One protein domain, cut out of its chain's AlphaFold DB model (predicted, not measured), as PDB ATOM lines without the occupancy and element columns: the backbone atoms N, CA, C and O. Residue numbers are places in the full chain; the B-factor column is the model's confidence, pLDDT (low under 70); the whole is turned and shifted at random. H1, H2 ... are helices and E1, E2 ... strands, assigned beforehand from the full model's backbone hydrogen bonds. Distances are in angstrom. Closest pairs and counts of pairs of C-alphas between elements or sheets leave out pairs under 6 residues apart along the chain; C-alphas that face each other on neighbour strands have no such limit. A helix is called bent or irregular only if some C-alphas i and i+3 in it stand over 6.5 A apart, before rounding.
ATOM      1  N   LEU A   6      41.047  10.133   6.886       83.94
ATOM      2  CA  LEU A   6      40.409   9.573   5.706       83.94
ATOM      3  C   LEU A   6      39.663   8.290   6.099       83.94
ATOM      4  O   LEU A   6      40.263   7.362   6.644       83.94
ATOM      5  N   GLY A   7      38.358   8.267   5.850       84.88
ATOM      6  CA  GLY A   7      37.501   7.102   6.020       84.88
ATOM      7  C   GLY A   7      37.437   6.270   4.741       84.88
ATOM      8  O   GLY A   7      38.447   5.769   4.249       84.88
ATOM      9  N   MET A   8      36.231   6.115   4.194       84.81
ATOM     10  CA  MET A   8      36.024   5.452   2.907       84.81
ATOM     11  C   MET A   8      36.443   6.403   1.790       84.81
ATOM     12  O   MET A   8      35.986   7.538   1.773       84.81
ATOM     13  N   ALA A   9      37.260   5.954   0.840       83.56
ATOM     14  CA  ALA A   9      37.657   6.777  -0.296       83.56
ATOM     15  C   ALA A   9      37.648   5.986  -1.606       83.56
ATOM     16  O   ALA A   9      38.156   4.870  -1.692       83.56
ATOM     17  N   THR A  10      37.075   6.613  -2.622       87.06
ATOM     18  CA  THR A  10      37.035   6.218  -4.029       87.06
ATOM     19  C   THR A  10      37.356   7.454  -4.866       87.06
ATOM     20  O   THR A  10      37.350   8.572  -4.348       87.06
ATOM     21  N   ASP A  11      37.560   7.284  -6.168       83.31
ATOM     22  CA  ASP A  11      37.852   8.411  -7.064       83.31
ATOM     23  C   ASP A  11      36.693   9.419  -7.167       83.31
ATOM     24  O   ASP A  11      36.907  10.564  -7.541       83.31
ATOM     25  N   LYS A  12      35.462   9.009  -6.822       84.94
ATOM     26  CA  LYS A  12      34.250   9.843  -6.943       84.94
ATOM     27  C   LYS A  12      33.618  10.249  -5.617       84.94
ATOM     28  O   LYS A  12      32.727  11.096  -5.588       84.94
ATOM     29  N   ALA A  13      34.015   9.603  -4.530       85.88
ATOM     30  CA  ALA A  13      33.475   9.863  -3.209       85.88
ATOM     31  C   ALA A  13      34.498   9.522  -2.132       85.88
ATOM     32  O   ALA A  13      35.091   8.443  -2.171       85.88
ATOM     33  N   ALA A  14      34.657  10.401  -1.150       88.19
ATOM     34  CA  ALA A  14      35.524  10.178  -0.003       88.19
ATOM     35  C   ALA A  14      34.891  10.715   1.279       88.19
ATOM     36  O   ALA A  14      34.133  11.680   1.238       88.19
ATOM     37  N   SER A  15      35.199  10.106   2.420       87.62
ATOM     38  CA  SER A  15      34.767  10.592   3.722       87.62
ATOM     39  C   SER A  15      35.938  11.022   4.594       87.62
ATOM     40  O   SER A  15      36.999  10.396   4.600       87.62
ATOM     41  N   LEU A  16      35.727  12.103   5.337       84.50
ATOM     42  CA  LEU A  16      36.607  12.573   6.396       84.50
ATOM     43  C   LEU A  16      35.901  12.360   7.728       84.50
ATOM     44  O   LEU A  16      34.775  12.811   7.927       84.50
ATOM     45  N   VAL A  17      36.551  11.621   8.617       86.06
ATOM     46  CA  VAL A  17      36.019  11.227   9.920       86.06
ATOM     47  C   VAL A  17      36.715  12.044  11.000       86.06
ATOM     48  O   VAL A  17      37.947  12.080  11.047       86.06
ATOM     49  N   SER A  18      35.915  12.668  11.858       80.25
ATOM     50  CA  SER A  18      36.323  13.345  13.093       80.25
ATOM     51  C   SER A  18      35.540  12.770  14.278       80.25
ATOM     52  O   SER A  18      34.655  11.931  14.093       80.25
ATOM     53  N   ASP A  19      35.833  13.246  15.487       73.88
ATOM     54  CA  ASP A  19      35.112  12.839  16.696       73.88
ATOM     55  C   ASP A  19      33.667  13.380  16.747       73.88
ATOM     56  O   ASP A  19      32.818  12.787  17.409       73.88
ATOM     57  N   ASP A  20      33.356  14.455  16.010       66.94
ATOM     58  CA  ASP A  20      32.017  15.070  15.995       66.94
ATOM     59  C   ASP A  20      31.133  14.581  14.841       66.94
ATOM     60  O   ASP A  20      29.939  14.884  14.787       66.94
ATOM     61  N   GLY A  21      31.701  13.836  13.889       73.50
ATOM     62  CA  GLY A  21      30.942  13.338  12.752       73.50
ATOM     63  C   GLY A  21      31.770  12.971  11.530       73.50
ATOM     64  O   GLY A  21      33.004  13.012  11.514       73.50
ATOM     65  N   VAL A  22      31.041  12.596  10.478       80.12
ATOM     66  CA  VAL A  22      31.587  12.173   9.187       80.12
ATOM     67  C   VAL A  22      31.165  13.167   8.113       80.12
ATOM     68  O   VAL A  22      29.976  13.339   7.851       80.12
ATOM     69  N   ILE A  23      32.144  13.774   7.451       78.81
ATOM     70  CA  ILE A  23      31.940  14.591   6.257       78.81
ATOM     71  C   ILE A  23      32.071  13.673   5.047       78.81
ATOM     72  O   ILE A  23      33.037  12.921   4.950       78.81
ATOM     73  N   THR A  24      31.117  13.731   4.119       82.38
ATOM     74  CA  THR A  24      31.206  13.007   2.843       82.38
ATOM     75  C   THR A  24      31.342  13.999   1.699       82.38
ATOM     76  O   THR A  24      30.551  14.930   1.569       82.38
ATOM     77  N   LEU A  25      32.357  13.779   0.874       77.81
ATOM     78  CA  LEU A  25      32.728  14.558  -0.298       77.81
ATOM     79  C   LEU A  25      32.376  13.728  -1.532       77.81
ATOM     80  O   LEU A  25      32.707  12.542  -1.584       77.81
ATOM     81  N   ALA A  26      31.730  14.333  -2.524       83.94
ATOM     82  CA  ALA A  26      31.419  13.687  -3.796       83.94
ATOM     83  C   ALA A  26      31.850  14.596  -4.951       83.94
ATOM     84  O   ALA A  26      31.152  15.549  -5.295       83.94
ATOM     85  N   CYS A  27      33.018  14.316  -5.521       78.94
ATOM     86  CA  CYS A  27      33.593  15.045  -6.648       78.94
ATOM     87  C   CYS A  27      34.536  14.135  -7.440       78.94
ATOM     88  O   CYS A  27      34.890  13.051  -6.978       78.94
ATOM     89  N   GLU A  28      34.947  14.569  -8.629       83.06
ATOM     90  CA  GLU A  28      36.104  13.963  -9.292       83.06
ATOM     91  C   GLU A  28      37.347  14.162  -8.408       83.06
ATOM     92  O   GLU A  28      37.455  15.167  -7.701       83.06
ATOM     93  N   ASP A  29      38.216  13.156  -8.364       85.19
ATOM     94  CA  ASP A  29      39.406  13.096  -7.507       85.19
ATOM     95  C   ASP A  29      39.110  13.220  -5.998       85.19
ATOM     96  O   ASP A  29      39.936  13.700  -5.215       85.19
ATOM     97  N   ALA A  30      37.935  12.752  -5.549       80.00
ATOM     98  CA  ALA A  30      37.476  12.906  -4.161       80.00
ATOM     99  C   ALA A  30      38.492  12.426  -3.116       80.00
ATOM    100  O   ALA A  30      38.606  13.019  -2.043       80.00
ATOM    101  N   ARG A  31      39.247  11.368  -3.423       83.56
ATOM    102  CA  ARG A  31      40.316  10.862  -2.558       83.56
ATOM    103  C   ARG A  31      41.425  11.894  -2.334       83.56
ATOM    104  O   ARG A  31      41.801  12.126  -1.185       83.56
ATOM    105  N   ASP A  32      41.936  12.495  -3.402       80.75
ATOM    106  CA  ASP A  32      43.058  13.437  -3.343       80.75
ATOM    107  C   ASP A  32      42.628  14.765  -2.718       80.75
ATOM    108  O   ASP A  32      43.358  15.350  -1.908       80.75
ATOM    109  N   VAL A  33      41.396  15.188  -3.009       79.56
ATOM    110  CA  VAL A  33      40.755  16.332  -2.355       79.56
ATOM    111  C   VAL A  33      40.630  16.085  -0.850       79.56
ATOM    112  O   VAL A  33      41.082  16.908  -0.054       79.56
ATOM    113  N   ALA A  34      40.098  14.930  -0.436       83.25
ATOM    114  CA  ALA A  34      39.953  14.586   0.979       83.25
ATOM    115  C   ALA A  34      41.308  14.527   1.701       83.25
ATOM    116  O   ALA A  34      41.450  15.063   2.801       83.25
ATOM    117  N   MET A  35      42.326  13.929   1.077       82.12
ATOM    118  CA  MET A  35      43.685  13.901   1.625       82.12
ATOM    119  C   MET A  35      44.278  15.304   1.788       82.12
ATOM    120  O   MET A  35      44.905  15.583   2.810       82.12
ATOM    121  N   SER A  36      44.067  16.188   0.811       79.88
ATOM    122  CA  SER A  36      44.555  17.570   0.858       79.88
ATOM    123  C   SER A  36      43.873  18.377   1.964       79.88
ATOM    124  O   SER A  36      44.555  19.083   2.702       79.88
ATOM    125  N   ILE A  37      42.556  18.208   2.140       78.81
ATOM    126  CA  ILE A  37      41.795  18.822   3.238       78.81
ATOM    127  C   ILE A  37      42.307  18.316   4.589       78.81
ATOM    128  O   ILE A  37      42.645  19.120   5.454       78.81
ATOM    129  N   ALA A  38      42.427  16.996   4.768       79.00
ATOM    130  CA  ALA A  38      42.927  16.421   6.015       79.00
ATOM    131  C   ALA A  38      44.338  16.931   6.343       79.00
ATOM    132  O   ALA A  38      44.622  17.274   7.487       79.00
ATOM    133  N   ARG A  39      45.226  17.017   5.345       78.38
ATOM    134  CA  ARG A  39      46.573  17.564   5.531       78.38
ATOM    135  C   ARG A  39      46.532  19.031   5.947       78.38
ATOM    136  O   ARG A  39      47.225  19.394   6.887       78.38
ATOM    137  N   ALA A  40      45.743  19.849   5.261       72.62
ATOM    138  CA  ALA A  40      45.679  21.274   5.538       72.62
ATOM    139  C   ALA A  40      45.118  21.592   6.927       72.62
ATOM    140  O   ALA A  40      45.653  22.468   7.598       72.62
ATOM    141  N   VAL A  41      44.081  20.870   7.358       71.56
ATOM    142  CA  VAL A  41      43.486  21.033   8.693       71.56
ATOM    143  C   VAL A  41      44.471  20.615   9.778       71.56
ATOM    144  O   VAL A  41      44.722  21.388  10.688       71.56
ATOM    145  N   ASN A  42      45.106  19.448   9.636       70.75
ATOM    146  CA  ASN A  42      46.061  18.935  10.628       70.75
ATOM    147  C   ASN A  42      47.407  19.702  10.665       70.75
ATOM    148  O   ASN A  42      48.282  19.353  11.455       70.75
ATOM    149  N   HIS A  43      47.636  20.663   9.761       70.19
ATOM    150  CA  HIS A  43      48.881  21.439   9.676       70.19
ATOM    151  C   HIS A  43      48.652  22.956   9.570       70.19
ATOM    152  O   HIS A  43      49.607  23.674   9.276       70.19
ATOM    153  N   HIS A  44      47.421  23.437   9.791       62.72
ATOM    154  CA  HIS A  44      47.045  24.857   9.693       62.72
ATOM    155  C   HIS A  44      47.584  25.552   8.425       62.72
ATOM    156  O   HIS A  44      48.140  26.649   8.462       62.72
ATOM    157  N   ASP A  45      47.461  24.864   7.290       66.62
ATOM    158  CA  ASP A  45      48.106  25.238   6.029       66.62
ATOM    159  C   ASP A  45      47.315  26.336   5.279       66.62
ATOM    160  O   ASP A  45      46.190  26.682   5.653       66.62
ATOM    161  N   ALA A  46      47.856  26.858   4.172       69.25
ATOM    162  CA  ALA A  46      47.283  27.970   3.389       69.25
ATOM    163  C   ALA A  46      45.794  27.806   2.996       69.25
ATOM    164  O   ALA A  46      45.102  28.795   2.755       69.25
ATOM    165  N   LEU A  47      45.289  26.569   2.947       70.25
ATOM    166  CA  LEU A  47      43.875  26.276   2.720       70.25
ATOM    167  C   LEU A  47      42.987  26.739   3.885       70.25
ATOM    168  O   LEU A  47      41.928  27.293   3.622       70.25
ATOM    169  N   VAL A  48      43.398  26.562   5.147       73.44
ATOM    170  CA  VAL A  48      42.624  27.035   6.311       73.44
ATOM    171  C   VAL A  48      42.466  28.552   6.221       73.44
ATOM    172  O   VAL A  48      41.343  29.044   6.219       73.44
ATOM    173  N   ALA A  49      43.569  29.270   5.984       70.31
ATOM    174  CA  ALA A  49      43.559  30.720   5.786       70.31
ATOM    175  C   ALA A  49      42.700  31.166   4.585       70.31
ATOM    176  O   ALA A  49      42.038  32.201   4.646       70.31
ATOM    177  N   ALA A  50      42.688  30.395   3.491       73.06
ATOM    178  CA  ALA A  50      41.851  30.679   2.326       73.06
ATOM    179  C   ALA A  50      40.354  30.433   2.585       73.06
ATOM    180  O   ALA A  50      39.512  31.064   1.944       73.06
ATOM    181  N   LEU A  51      40.022  29.525   3.505       81.19
ATOM    182  CA  LEU A  51      38.649  29.164   3.855       81.19
ATOM    183  C   LEU A  51      38.062  30.047   4.965       81.19
ATOM    184  O   LEU A  51      36.850  30.265   4.959       81.19
ATOM    185  N   THR A  52      38.887  30.607   5.859       78.94
ATOM    186  CA  THR A  52      38.459  31.474   6.976       78.94
ATOM    187  C   THR A  52      37.452  32.564   6.577       78.94
ATOM    188  O   THR A  52      36.428  32.672   7.256       78.94
ATOM    189  N   PRO A  53      37.631  33.312   5.466       78.00
ATOM    190  CA  PRO A  53      36.692  34.368   5.078       78.00
ATOM    191  C   PRO A  53      35.276  33.867   4.764       78.00
ATOM    192  O   PRO A  53      34.326  34.646   4.742       78.00
ATOM    193  N   PHE A  54      35.111  32.575   4.470       79.38
ATOM    194  CA  PHE A  54      33.831  31.975   4.092       79.38
ATOM    195  C   PHE A  54      33.054  31.396   5.274       79.38
ATOM    196  O   PHE A  54      31.967  30.854   5.052       79.38
ATOM    197  N   ARG A  55      33.561  31.542   6.508       78.50
ATOM    198  CA  ARG A  55      32.843  31.140   7.724       78.50
ATOM    199  C   ARG A  55      31.434  31.735   7.723       78.50
ATOM    200  O   ARG A  55      31.240  32.861   7.247       78.50
ATOM    201  N   SER A  56      30.451  31.015   8.264       70.88
ATOM    202  CA  SER A  56      29.017  31.356   8.168       70.88
ATOM    203  C   SER A  56      28.639  32.804   8.506       70.88
ATOM    204  O   SER A  56      27.609  33.281   8.042       70.88
ATOM    205  N   ARG A  57      29.447  33.551   9.262       64.25
ATOM    206  CA  ARG A  57      29.173  34.956   9.610       64.25
ATOM    207  C   ARG A  57      29.785  36.010   8.679       64.25
ATOM    208  O   ARG A  57      29.365  37.159   8.772       64.25
ATOM    209  N   GLU A  58      30.727  35.654   7.806       70.12
ATOM    210  CA  GLU A  58      31.440  36.608   6.942       70.12
ATOM    211  C   GLU A  58      30.971  36.528   5.479       70.12
ATOM    212  O   GLU A  58      29.900  37.033   5.135       70.12
ATOM    213  N   MET A  59      31.751  35.905   4.595       78.19
ATOM    214  CA  MET A  59      31.465  35.861   3.160       78.19
ATOM    215  C   MET A  59      30.465  34.755   2.798       78.19
ATOM    216  O   MET A  59      29.712  34.899   1.837       78.19
ATOM    217  N   GLY A  60      30.412  33.661   3.569       78.38
ATOM    218  CA  GLY A  60      29.561  32.503   3.276       78.38
ATOM    219  C   GLY A  60      28.074  32.854   3.181       78.38
ATOM    220  O   GLY A  60      27.436  32.603   2.158       78.38
ATOM    221  N   ASN A  61      27.526  33.518   4.205       78.25
ATOM    222  CA  ASN A  61      26.129  33.967   4.185       78.25
ATOM    223  C   ASN A  61      25.875  35.059   3.139       78.25
ATOM    224  O   ASN A  61      24.816  35.064   2.512       78.25
ATOM    225  N   ALA A  62      26.836  35.959   2.905       80.19
ATOM    226  CA  ALA A  62      26.705  36.976   1.864       80.19
ATOM    227  C   ALA A  62      26.514  36.335   0.480       80.19
ATOM    228  O   ALA A  62      25.603  36.722  -0.249       80.19
ATOM    229  N   LEU A  63      27.289  35.296   0.156       79.19
ATOM    230  CA  LEU A  63      27.154  34.561  -1.104       79.19
ATOM    231  C   LEU A  63      25.790  33.870  -1.230       79.19
ATOM    232  O   LEU A  63      25.183  33.914  -2.299       79.19
ATOM    233  N   VAL A  64      25.276  33.278  -0.145       79.81
ATOM    234  CA  VAL A  64      23.930  32.672  -0.115       79.81
ATOM    235  C   VAL A  64      22.846  33.702  -0.430       79.81
ATOM    236  O   VAL A  64      21.914  33.401  -1.175       79.81
ATOM    237  N   HIS A  65      22.973  34.922   0.091       80.81
ATOM    238  CA  HIS A  65      22.007  36.001  -0.127       80.81
ATOM    239  C   HIS A  65      22.134  36.710  -1.484       80.81
ATOM    240  O   HIS A  65      21.223  37.441  -1.867       80.81
ATOM    241  N   MET A  66      23.228  36.500  -2.220       83.44
ATOM    242  CA  MET A  66      23.419  37.056  -3.565       83.44
ATOM    243  C   MET A  66      22.698  36.260  -4.663       83.44
ATOM    244  O   MET A  66      22.647  36.723  -5.802       83.44
ATOM    245  N   ILE A  67      22.148  35.084  -4.351       82.44
ATOM    246  CA  ILE A  67      21.413  34.270  -5.323       82.44
ATOM    247  C   ILE A  67      20.113  34.978  -5.714       82.44
ATOM    248  O   ILE A  67      19.263  35.270  -4.874       82.44
ATOM    249  N   ASP A  68      19.940  35.216  -7.014       85.75
ATOM    250  CA  ASP A  68      18.694  35.750  -7.553       85.75
ATOM    251  C   ASP A  68      17.624  34.650  -7.604       85.75
ATOM    252  O   ASP A  68      17.671  33.730  -8.423       85.75
ATOM    253  N   TYR A  69      16.617  34.763  -6.740       82.56
ATOM    254  CA  TYR A  69      15.502  33.815  -6.657       82.56
ATOM    255  C   TYR A  69      14.659  33.722  -7.933       82.56
ATOM    256  O   TYR A  69      13.902  32.764  -8.094       82.56
ATOM    257  N   ARG A  70      14.783  34.691  -8.847       86.31
ATOM    258  CA  ARG A  70      14.065  34.698 -10.128       86.31
ATOM    259  C   ARG A  70      14.675  33.741 -11.152       86.31
ATOM    260  O   ARG A  70      14.025  33.455 -12.157       86.31
ATOM    261  N   GLU A  71      15.895  33.258 -10.923       87.50
ATOM    262  CA  GLU A  71      16.540  32.312 -11.826       87.50
ATOM    263  C   GLU A  71      16.032  30.874 -11.634       87.50
ATOM    264  O   GLU A  71      15.746  30.441 -10.511       87.50
ATOM    265  N   PRO A  72      15.936  30.089 -12.722       86.31
ATOM    266  CA  PRO A  72      15.615  28.674 -12.617       86.31
ATOM    267  C   PRO A  72      16.690  27.941 -11.800       86.31
ATOM    268  O   PRO A  72      17.884  28.091 -12.046       86.31
ATOM    269  N   ASN A  73      16.257  27.083 -10.873       88.19
ATOM    270  CA  ASN A  73      17.098  26.330  -9.926       88.19
ATOM    271  C   ASN A  73      17.748  27.154  -8.794       88.19
ATOM    272  O   ASN A  73      18.614  26.620  -8.096       88.19
ATOM    273  N   SER A  74      17.326  28.402  -8.568       87.75
ATOM    274  CA  SER A  74      17.839  29.264  -7.490       87.75
ATOM    275  C   SER A  74      17.772  28.608  -6.102       87.75
ATOM    276  O   SER A  74      18.761  28.617  -5.372       87.75
ATOM    277  N   GLU A  75      16.669  27.932  -5.770       87.06
ATOM    278  CA  GLU A  75      16.519  27.192  -4.504       87.06
ATOM    279  C   GLU A  75      17.548  26.058  -4.358       87.06
ATOM    280  O   GLU A  75      18.159  25.884  -3.302       87.06
ATOM    281  N   ALA A  76      17.791  25.297  -5.430       86.56
ATOM    282  CA  ALA A  76      18.765  24.207  -5.419       86.56
ATOM    283  C   ALA A  76      20.205  24.733  -5.313       86.56
ATOM    284  O   ALA A  76      21.035  24.128  -4.631       86.56
ATOM    285  N   ALA A  77      20.506  25.861  -5.962       83.44
ATOM    286  CA  ALA A  77      21.792  26.542  -5.834       83.44
ATOM    287  C   ALA A  77      22.004  27.062  -4.404       83.44
ATOM    288  O   ALA A  77      23.071  26.848  -3.828       83.44
ATOM    289  N   GLN A  78      20.969  27.653  -3.800       86.62
ATOM    290  CA  GLN A  78      21.007  28.135  -2.423       86.62
ATOM    291  C   GLN A  78      21.256  26.997  -1.432       86.62
ATOM    292  O   GLN A  78      22.144  27.106  -0.588       86.62
ATOM    293  N   ALA A  79      20.540  25.878  -1.570       84.50
ATOM    294  CA  ALA A  79      20.724  24.711  -0.712       84.50
ATOM    295  C   ALA A  79      22.154  24.147  -0.793       84.50
ATOM    296  O   ALA A  79      22.753  23.830   0.234       84.50
ATOM    297  N   ARG A  80      22.731  24.070  -1.999       84.88
ATOM    298  CA  ARG A  80      24.120  23.617  -2.199       84.88
ATOM    299  C   ARG A  80      25.133  24.574  -1.581       84.88
ATOM    300  O   ARG A  80      26.106  24.125  -0.986       84.88
ATOM    301  N   LEU A  81      24.907  25.878  -1.707       84.88
ATOM    302  CA  LEU A  81      25.816  26.882  -1.169       84.88
ATOM    303  C   LEU A  81      25.777  26.917   0.364       84.88
ATOM    304  O   LEU A  81      26.826  26.996   0.994       84.88
ATOM    305  N   ILE A  82      24.596  26.745   0.965       84.69
ATOM    306  CA  ILE A  82      24.447  26.558   2.416       84.69
ATOM    307  C   ILE A  82      25.220  25.317   2.885       84.69
ATOM    308  O   ILE A  82      25.949  25.385   3.872       84.69
ATOM    309  N   GLN A  83      25.105  24.193   2.168       82.81
ATOM    310  CA  GLN A  83      25.857  22.973   2.489       82.81
ATOM    311  C   GLN A  83      27.373  23.177   2.382       82.81
ATOM    312  O   GLN A  83      28.113  22.675   3.227       82.81
ATOM    313  N   LEU A  84      27.837  23.930   1.380       83.88
ATOM    314  CA  LEU A  84      29.252  24.259   1.219       83.88
ATOM    315  C   LEU A  84      29.768  25.106   2.388       83.88
ATOM    316  O   LEU A  84      30.799  24.773   2.963       83.88
ATOM    317  N   VAL A  85      29.041  26.158   2.772       84.56
ATOM    318  CA  VAL A  85      29.407  27.019   3.910       84.56
ATOM    319  C   VAL A  85      29.447  26.218   5.213       84.56
ATOM    320  O   VAL A  85      30.403  26.335   5.971       84.56
ATOM    321  N   ALA A  86      28.471  25.336   5.443       81.94
ATOM    322  CA  ALA A  86      28.470  24.463   6.619       81.94
ATOM    323  C   ALA A  86      29.679  23.512   6.645       81.94
ATOM    324  O   ALA A  86      30.243  23.250   7.703       81.94
ATOM    325  N   MET A  87      30.105  23.005   5.485       80.69
ATOM    326  CA  MET A  87      31.302  22.170   5.388       80.69
ATOM    327  C   MET A  87      32.580  22.962   5.689       80.69
ATOM    328  O   MET A  87      33.471  22.436   6.352       80.69
ATOM    329  N   ILE A  88      32.656  24.216   5.237       85.00
ATOM    330  CA  ILE A  88      33.765  25.125   5.552       85.00
ATOM    331  C   ILE A  88      33.850  25.370   7.060       85.00
ATOM    332  O   ILE A  88      34.936  25.241   7.617       85.00
ATOM    333  N   ASP A  89      32.725  25.646   7.725       82.00
ATOM    334  CA  ASP A  89      32.696  25.846   9.180       82.00
ATOM    335  C   ASP A  89      33.260  24.625   9.922       82.00
ATOM    336  O   ASP A  89      34.138  24.778  10.763       82.00
ATOM    337  N   VAL A  90      32.860  23.402   9.547       79.25
ATOM    338  CA  VAL A  90      33.395  22.174  10.168       79.25
ATOM    339  C   VAL A  90      34.904  22.025   9.944       79.25
ATOM    340  O   VAL A  90      35.620  21.594  10.849       79.25
ATOM    341  N   ILE A  91      35.401  22.364   8.751       78.75
ATOM    342  CA  ILE A  91      36.838  22.328   8.432       78.75
ATOM    343  C   ILE A  91      37.610  23.316   9.317       78.75
ATOM    344  O   ILE A  91      38.653  22.950   9.858       78.75
ATOM    345  N   LEU A  92      37.099  24.540   9.477       81.00
ATOM    346  CA  LEU A  92      37.727  25.587  10.287       81.00
ATOM    347  C   LEU A  92      37.663  25.270  11.785       81.00
ATOM    348  O   LEU A  92      38.689  25.342  12.453       81.00
ATOM    349  N   ASP A  93      36.510  24.837  12.294       80.06
ATOM    350  CA  ASP A  93      36.337  24.440  13.697       80.06
ATOM    351  C   ASP A  93      37.244  23.246  14.057       80.06
ATOM    352  O   ASP A  93      37.774  23.165  15.166       80.06
ATOM    353  N   SER A  94      37.465  22.326  13.107       72.25
ATOM    354  CA  SER A  94      38.401  21.207  13.289       72.25
ATOM    355  C   SER A  94      39.860  21.665  13.366       72.25
ATOM    356  O   SER A  94      40.644  21.015  14.051       72.25
ATOM    357  N   ALA A  95      40.220  22.753  12.677       72.25
ATOM    358  CA  ALA A  95      41.552  23.346  12.757       72.25
ATOM    359  C   ALA A  95      41.723  24.139  14.068       72.25
ATOM    360  O   ALA A  95      42.664  23.897  14.809       72.25
ATOM    361  N   GLU A  96      40.794  25.037  14.412       67.75
ATOM    362  CA  GLU A  96      40.883  25.912  15.602       67.75
ATOM    363  C   GLU A  96      40.959  25.138  16.937       67.75
ATOM    364  O   GLU A  96      41.594  25.601  17.883       67.75
ATOM    365  N   ALA A  97      40.386  23.932  17.017       62.44
ATOM    366  CA  ALA A  97      40.413  23.088  18.217       62.44
ATOM    367  C   ALA A  97      41.823  22.615  18.662       62.44
ATOM    368  O   ALA A  97      41.926  21.932  19.684       62.44
ATOM    369  N   GLU A  98      42.894  22.932  17.924       56.16
ATOM    370  CA  GLU A  98      44.289  22.704  18.338       56.16
ATOM    371  C   GLU A  98      44.904  23.871  19.146       56.16
ATOM    372  O   GLU A  98      45.854  23.633  19.888       56.16
TER     373      GLU A  98
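This is residues 6 to 98 of the 106 residues of an uncharacterized protein of Bradyrhizobium septentrionale (UniProt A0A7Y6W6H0). A long helix, H4, runs through the length of the domain, with H2 and H3 following one another back along one side of it and a small three-stranded sheet near its last part. H1 covers one face of that sheet, the last part of H4 reaches over the same face, and the far end of the domain is the helical hairpin of H3 and H4 with its turn around Arg 70. The printed part has 93 residues with three named strands followed by four named helices, E1 E2 E3 H1 H2 H3 H4; the sheet has the order E1 - E2 - E3, antiparallel throughout, and the class is mixed, helices and strands. The whole is compact, with a radius of gyration of the C-alphas of 14.2 A and spans of 40 by 28 by 23 A.

E1 is residues 6 to 9, from C-alpha 6 at (40.409, 9.573, 5.706). E2 is residues 14 to 18, 13.5 A long, and E3 residues 21 to 25, 13.2 A. H1 is residues 30 to 41, 16.4 A. H2, residues 46 to 54, 14.1 A, is only just irregular: C-alphas 50 and 53 are 6.9 A apart. H3 is residues 59 to 65. H4, residues 74 to 96, is 32.8 A long, from (17.839, 29.264, -7.490) to (40.883, 25.912, 15.602).

E1, E2 and E3 form a meander, each strand the antiparallel neighbour of the one before. N 7 and O 15 are 2.8 A apart between E1 and E2, and N 16 and O 23 2.8 A between E2 and E3, within hydrogen-bond range. H1 is on the sheet at a height of 9.3 A, along the strands, over E2 and only just over E1, where 3 of its 12 C-alphas fall. H4 is on the same face at a height of 10.7 A, over E2 and E3; these are two layers, helices on one face of a sheet. H1, with residues 37 to 41, touches H4 at a steep tilt of 44 degrees; the closest C-alphas, of Val 41 and Ala 95, are 5.1 A apart. H2 touches H4 at a steep tilt of 51 degrees, opposite ways, closest at the C-alphas of Val 48 and Leu 92, 6.5 A. H3 and H4 form a helical hairpin at a shallow tilt of 17 degrees; the closest C-alphas, of Gly 60 and Val 85, are 5.5 A apart. In H1, H3 and H4 every O i to N i+4 pair is within hydrogen-bond range; in H2, 3 of 5 are.

The C-alphas farthest apart, of Arg 70 and Glu 98, are 43.2 A apart. The printed part has no cut, and no link is long. The mean pLDDT of the printed part is 79.4; residues 20, 44 to 46, 57 and 96 to 98 are under 70.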